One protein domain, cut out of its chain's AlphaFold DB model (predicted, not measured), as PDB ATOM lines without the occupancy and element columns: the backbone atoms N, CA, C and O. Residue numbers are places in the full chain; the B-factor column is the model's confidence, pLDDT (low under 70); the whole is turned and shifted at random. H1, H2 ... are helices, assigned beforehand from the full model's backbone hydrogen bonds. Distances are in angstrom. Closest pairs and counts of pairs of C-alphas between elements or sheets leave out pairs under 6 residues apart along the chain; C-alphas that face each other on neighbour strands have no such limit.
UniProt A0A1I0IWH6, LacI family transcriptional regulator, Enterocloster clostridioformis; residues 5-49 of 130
ATOM      1  N   LYS A   5      27.637 -19.597 -27.029       91.88
ATOM      2  CA  LYS A   5      28.055 -20.495 -28.109       91.88
ATOM      3  C   LYS A   5      28.430 -21.872 -27.571       91.88
ATOM      4  O   LYS A   5      28.007 -22.875 -28.132       91.88
ATOM      5  N   GLU A   6      29.180 -21.910 -26.477       94.25
ATOM      6  CA  GLU A   6      29.584 -23.155 -25.819       94.25
ATOM      7  C   GLU A   6      28.389 -23.852 -25.158       94.25
ATOM      8  O   GLU A   6      28.217 -25.053 -25.345       94.25
ATOM      9  N   ILE A   7      27.495 -23.105 -24.494       94.50
ATOM     10  CA  ILE A   7      26.243 -23.668 -23.952       94.50
ATOM     11  C   ILE A   7      25.377 -24.250 -25.074       94.50
ATOM     12  O   ILE A   7      24.809 -25.325 -24.916       94.50
ATOM     13  N   ALA A   8      25.270 -23.560 -26.211       95.06
ATOM     14  CA  ALA A   8      24.505 -24.032 -27.361       95.06
ATOM     15  C   ALA A   8      25.088 -25.324 -27.946       95.06
ATOM     16  O   ALA A   8      24.332 -26.245 -28.251       95.06
ATOM     17  N   ALA A   9      26.418 -25.412 -28.037       96.31
ATOM     18  CA  ALA A   9      27.115 -26.609 -28.492       96.31
ATOM     19  C   ALA A   9      26.889 -27.801 -27.545       96.31
ATOM     20  O   ALA A   9      26.498 -28.867 -28.009       96.31
ATOM     21  N   GLU A  10      27.046 -27.617 -26.229       96.06
ATOM     22  CA  GLU A  10      26.800 -28.677 -25.234       96.06
ATOM     23  C   GLU A  10      25.316 -29.071 -25.169       96.06
ATOM     24  O   GLU A  10      24.976 -30.240 -24.999       96.06
ATOM     25  N   ALA A  11      24.412 -28.112 -25.372       94.25
ATOM     26  CA  ALA A  11      22.981 -28.361 -25.461       94.25
ATOM     27  C   ALA A  11      22.539 -28.928 -26.820       94.25
ATOM     28  O   ALA A  11      21.350 -29.208 -26.961       94.25
ATOM     29  N   GLY A  12      23.414 -29.051 -27.822       95.25
ATOM     30  CA  GLY A  12      23.058 -29.526 -29.165       95.25
ATOM     31  C   GLY A  12      21.995 -28.675 -29.873       95.25
ATOM     32  O   GLY A  12      21.150 -29.211 -30.585       95.25
ATOM     33  N   VAL A  13      21.978 -27.360 -29.641       95.50
ATOM     34  CA  VAL A  13      20.998 -26.426 -30.225       95.50
ATOM     35  C   VAL A  13      21.669 -25.182 -30.806       95.50
ATOM     36  O   VAL A  13      22.859 -24.945 -30.626       95.50
ATOM     37  N   SER A  14      20.900 -24.345 -31.506       95.00
ATOM     38  CA  SER A  14      21.401 -23.054 -31.983       95.00
ATOM     39  C   SER A  14      21.593 -22.048 -30.837       95.00
ATOM     40  O   SER A  14      20.864 -22.075 -29.841       95.00
ATOM     41  N   MET A  15      22.507 -21.083 -31.009       93.06
ATOM     42  CA  MET A  15      22.645 -19.952 -30.073       93.06
ATOM     43  C   MET A  15      21.333 -19.173 -29.904       93.06
ATOM     44  O   MET A  15      21.016 -18.727 -28.802       93.06
ATOM     45  N   THR A  16      20.541 -19.043 -30.973       90.81
ATOM     46  CA  THR A  16      19.228 -18.385 -30.949       90.81
ATOM     47  C   THR A  16      18.249 -19.119 -30.034       90.81
ATOM     48  O   THR A  16      17.501 -18.481 -29.298       90.81
ATOM     49  N   THR A  17      18.281 -20.455 -30.018       93.50
ATOM     50  CA  THR A  17      17.458 -21.281 -29.121       93.50
ATOM     51  C   THR A  17      17.812 -21.017 -27.659       93.50
ATOM     52  O   THR A  17      16.920 -20.747 -26.857       93.50
ATOM     53  N   VAL A  18      19.107 -21.012 -27.324       93.31
ATOM     54  CA  VAL A  18      19.584 -20.688 -25.967       93.31
ATOM     55  C   VAL A  18      19.187 -19.265 -25.569       93.31
ATOM     56  O   VAL A  18      18.676 -19.055 -24.472       93.31
ATOM     57  N   SER A  19      19.341 -18.291 -26.472       88.75
ATOM     58  CA  SER A  19      18.932 -16.900 -26.239       88.75
ATOM     59  C   SER A  19      17.425 -16.763 -25.995       88.75
ATOM     60  O   SER A  19      17.009 -16.037 -25.092       88.75
ATOM     61  N   ASN A  20      16.592 -17.485 -26.746       90.50
ATOM     62  CA  ASN A  20      15.143 -17.472 -26.553       90.50
ATOM     63  C   ASN A  20      14.742 -18.049 -25.193       90.50
ATOM     64  O   ASN A  20      13.873 -17.474 -24.540       90.50
ATOM     65  N   VAL A  21      15.383 -19.133 -24.749       91.44
ATOM     66  CA  VAL A  21      15.171 -19.689 -23.402       91.44
ATOM     67  C   VAL A  21      15.598 -18.690 -22.329       91.44
ATOM     68  O   VAL A  21      14.825 -18.420 -21.413       91.44
ATOM     69  N   LEU A  22      16.773 -18.072 -22.481       88.00
ATOM     70  CA  LEU A  22      17.295 -17.082 -21.535       88.00
ATOM     71  C   LEU A  22      16.362 -15.871 -21.361       88.00
ATOM     72  O   LEU A  22      16.202 -15.372 -20.253       88.00
ATOM     73  N   HIS A  23      15.730 -15.408 -22.443       82.88
ATOM     74  CA  HIS A  23      14.835 -14.245 -22.436       82.88
ATOM     75  C   HIS A  23      13.347 -14.599 -22.250       82.88
ATOM     76  O   HIS A  23      12.488 -13.758 -22.516       82.88
ATOM     77  N   GLY A  24      13.013 -15.837 -21.864       82.50
ATOM     78  CA  GLY A  24      11.621 -16.263 -21.653       82.50
ATOM     79  C   GLY A  24      10.762 -16.298 -22.929       82.50
ATOM     80  O   GLY A  24       9.536 -16.328 -22.863       82.50
ATOM     81  N   LYS A  25      11.386 -16.307 -24.111       86.38
ATOM     82  CA  LYS A  25      10.743 -16.380 -25.437       86.38
ATOM     83  C   LYS A  25      10.718 -17.816 -25.984       86.38
ATOM     84  O   LYS A  25      10.711 -18.025 -27.196       86.38
ATOM     85  N   ALA A  26      10.683 -18.817 -25.107       80.00
ATOM     86  CA  ALA A  26      10.841 -20.238 -25.432       80.00
ATOM     87  C   ALA A  26       9.611 -20.914 -26.078       80.00
ATOM     88  O   ALA A  26       9.572 -22.133 -26.169       80.00
ATOM     89  N   LYS A  27       8.621 -20.164 -26.592       78.19
ATOM     90  CA  LYS A  27       7.338 -20.710 -27.098       78.19
ATOM     91  C   LYS A  27       7.457 -21.806 -28.174       78.19
ATOM     92  O   LYS A  27       6.485 -22.505 -28.424       78.19
ATOM     93  N   LYS A  28       8.607 -21.920 -28.847       83.38
ATOM     94  CA  LYS A  28       8.885 -22.918 -29.898       83.38
ATOM     95  C   LYS A  28       9.909 -23.984 -29.478       83.38
ATOM     96  O   LYS A  28      10.394 -24.719 -30.330       83.38
ATOM     97  N   VAL A  29      10.299 -24.027 -28.206       90.94
ATOM     98  CA  VAL A  29      11.307 -24.953 -27.673       90.94
ATOM     99  C   VAL A  29      10.588 -26.051 -26.898       90.94
ATOM    100  O   VAL A  29       9.650 -25.763 -26.160       90.94
ATOM    101  N   SER A  30      10.987 -27.310 -27.086       92.88
ATOM    102  CA  SER A  30      10.400 -28.405 -26.313       92.88
ATOM    103  C   SER A  30      10.781 -28.281 -24.830       92.88
ATOM    104  O   SER A  30      11.881 -27.804 -24.525       92.88
ATOM    105  N   PRO A  31       9.924 -28.746 -23.901       92.81
ATOM    106  CA  PRO A  31      10.215 -28.689 -22.467       92.81
ATOM    107  C   PRO A  31      11.549 -29.352 -22.098       92.81
ATOM    108  O   PRO A  31      12.313 -28.809 -21.306       92.81
ATOM    109  N   GLU A  32      11.867 -30.479 -22.738       94.62
ATOM    110  CA  GLU A  32      13.120 -31.214 -22.535       94.62
ATOM    111  C   GLU A  32      14.357 -30.372 -22.894       94.62
ATOM    112  O   GLU A  32      15.326 -30.295 -22.134       94.62
ATOM    113  N   VAL A  33      14.321 -29.693 -24.046       93.94
ATOM    114  CA  VAL A  33      15.424 -28.839 -24.501       93.94
ATOM    115  C   VAL A  33      15.553 -27.607 -23.607       93.94
ATOM    116  O   VAL A  33      16.669 -27.208 -23.267       93.94
ATOM    117  N   GLU A  34      14.431 -27.014 -23.200       94.94
ATOM    118  CA  GLU A  34      14.417 -25.882 -22.275       94.94
ATOM    119  C   GLU A  34      15.037 -26.255 -20.919       94.94
ATOM    120  O   GLU A  34      15.877 -25.515 -20.400       94.94
ATOM    121  N   GLU A  35      14.686 -27.417 -20.369       95.44
ATOM    122  CA  GLU A  35      15.234 -27.915 -19.109       95.44
ATOM    123  C   GLU A  35      16.739 -28.198 -19.212       95.44
ATOM    124  O   GLU A  35      17.506 -27.791 -18.332       95.44
ATOM    125  N   ARG A  36      17.190 -28.820 -20.310       96.00
ATOM    126  CA  ARG A  36      18.618 -29.052 -20.574       96.00
ATOM    127  C   ARG A  36      19.402 -27.742 -20.584       96.00
ATOM    128  O   ARG A  36      20.431 -27.640 -19.920       96.00
ATOM    129  N   ILE A  37      18.901 -26.724 -21.285       95.44
ATOM    130  CA  ILE A  37      19.539 -25.402 -21.337       95.44
ATOM    131  C   ILE A  37      19.587 -24.771 -19.940       95.44
ATOM    132  O   ILE A  37      20.647 -24.303 -19.525       95.44
ATOM    133  N   LYS A  38      18.483 -24.797 -19.180       93.56
ATOM    134  CA  LYS A  38      18.436 -24.261 -17.807       93.56
ATOM    135  C   LYS A  38      19.446 -24.945 -16.882       93.56
ATOM    136  O   LYS A  38      20.147 -24.254 -16.147       93.56
ATOM    137  N   LYS A  39      19.585 -26.273 -16.961       95.69
ATOM    138  CA  LYS A  39      20.590 -27.031 -16.194       95.69
ATOM    139  C   LYS A  39      22.014 -26.583 -16.512       95.69
ATOM    140  O   LYS A  39      22.802 -26.396 -15.591       95.69
ATOM    141  N   LEU A  40      22.338 -26.359 -17.786       95.50
ATOM    142  CA  LEU A  40      23.659 -25.868 -18.192       95.50
ATOM    143  C   LEU A  40      23.917 -24.434 -17.712       95.50
ATOM    144  O   LEU A  40      25.000 -24.147 -17.204       95.50
ATOM    145  N   LEU A  41      22.922 -23.546 -17.806       91.94
ATOM    146  CA  LEU A  41      23.025 -22.174 -17.296       91.94
ATOM    147  C   LEU A  41      23.341 -22.155 -15.794       91.94
ATOM    148  O   LEU A  41      24.217 -21.403 -15.369       91.94
ATOM    149  N   VAL A  42      22.680 -23.015 -15.012       92.94
ATOM    150  CA  VAL A  42      22.936 -23.170 -13.571       92.94
ATOM    151  C   VAL A  42      24.306 -23.802 -13.313       92.94
ATOM    152  O   VAL A  42      25.086 -23.252 -12.541       92.94
ATOM    153  N   LYS A  43      24.635 -24.912 -13.992       94.50
ATOM    154  CA  LYS A  43      25.914 -25.641 -13.863       94.50
ATOM    155  C   LYS A  43      27.121 -24.718 -14.015       94.50
ATOM    156  O   LYS A  43      28.085 -24.838 -13.268       94.50
ATOM    157  N   TYR A  44      27.067 -23.803 -14.978       93.56
ATOM    158  CA  TYR A  44      28.172 -22.891 -15.262       93.56
ATOM    159  C   TYR A  44      28.046 -21.522 -14.598       93.56
ATOM    160  O   TYR A  44      28.873 -20.650 -14.875       93.56
ATOM    161  N   ASN A  45      27.028 -21.321 -13.754       87.94
ATOM    162  CA  ASN A  45      26.698 -20.030 -13.159       87.94
ATOM    163  C   ASN A  45      26.716 -18.907 -14.214       87.94
ATOM    164  O   ASN A  45      27.420 -17.903 -14.085       87.94
ATOM    165  N   TYR A  46      26.028 -19.139 -15.335       86.69
ATOM    166  CA  TYR A  46      26.064 -18.232 -16.472       86.69
ATOM    167  C   TYR A  46      25.389 -16.905 -16.111       86.69
ATOM    168  O   TYR A  46      24.182 -16.847 -15.883       86.69
ATOM    169  N   ILE A  47      26.173 -15.826 -16.120       78.56
ATOM    170  CA  ILE A  47      25.680 -14.465 -15.910       78.56
ATOM    171  C   ILE A  47      25.515 -13.794 -17.281       78.56
ATOM    172  O   ILE A  47      26.510 -13.621 -18.000       78.56
ATOM    173  N   PRO A  48      24.287 -13.391 -17.664       71.50
ATOM    174  CA  PRO A  48      24.061 -12.635 -18.885       71.50
ATOM    175  C   PRO A  48      24.872 -11.342 -18.867       71.50
ATOM    176  O   PRO A  48      24.856 -10.580 -17.901       71.50
ATOM    177  N   ARG A  49      25.573 -11.057 -19.965       69.75
ATOM    178  CA  ARG A  49      26.319  -9.802 -20.113       69.75
ATOM    179  C   ARG A  49      25.360  -8.677 -20.498       69.75
ATOM    180  O   ARG A  49      25.300  -8.290 -21.661       69.75
TER     181      ARG A  49
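AT A GLANCE: This is residues 5 to 49 of the 130 residues of the protein "LacI family transcriptional regulator" of Enterocloster clostridioformis (UniProt A0A1I0IWH6). Three helices pack as a small crossed cluster: the two short helices H1 and H2 pack on one side of the longer H3, and each of the three helices touches the other two at a large angle. H3 runs roughly along the longest axis, the link of residues 23 to 30 loops round from H2 to its start, and residues 44 to 49 form a tail after its end. The printed part has 45 residues with three named helices, in the order H1, H2, H3, and no named strand; its class is all helix. It is compact, with a radius of gyration of the C-alphas of 9.3 A, and its C-alphas span 24 by 19 by 15 A.

IN THESE COORDINATES: The printed part begins with H1, residues 5 to 10, whose first C-alpha, that of Lys 5, is at (28.055, -20.495, -28.109). H2 follows as residues 15 to 22 and measures 10.5 A from its first to its last C-alpha; C-alpha 15 is at (22.645, -19.952, -30.073). H3, residues 31 to 43, is the longest helix, with 13 residues and 18.2 A from first to last C-alpha. It ends at Lys 43, with its C-alpha at (25.914, -25.641, -13.863).

HOW THE PARTS SIT: H1 and H2 touch, and their closest C-alphas are those of Ala 8 and Met 15, 5.2 A apart. Their lines are about perpendicular, at 86 degrees. H1 also touches H3, which meets it with residues 37 to 41 alone; the closest C-alphas are those of Ile 7 and Leu 40, 6.7 A apart. H1 and H3 run opposite ways at a steep tilt of 66 degrees. H2 touches H3, which meets it with residues 34 to 38 alone; the closest C-alphas are those of Val 21 and Glu 34, 6.3 A apart. These two are about perpendicular, at 84 degrees. The packing of the helices is mostly crossed: of the 3 pairs that touch, 0 are at a shallow tilt. In H1, H2 and H3 every O i to N i+4 pair of the backbone is within hydrogen-bond range.

THE WHOLE: The two C-alphas farthest apart are those of Glu 32 and Arg 49, at 25.3 A, while those of Lys 5 and Arg 49, the first and last printed, are 13.5 A apart. The outline is rounded. The printed part has no cut. The link from H1 to H2, 4 residues, is tight; the link from H2 to H3, 8 residues, is short. The mean pLDDT of the printed part is 90.4, and one residue, Arg 49, is under 70 in this predicted model.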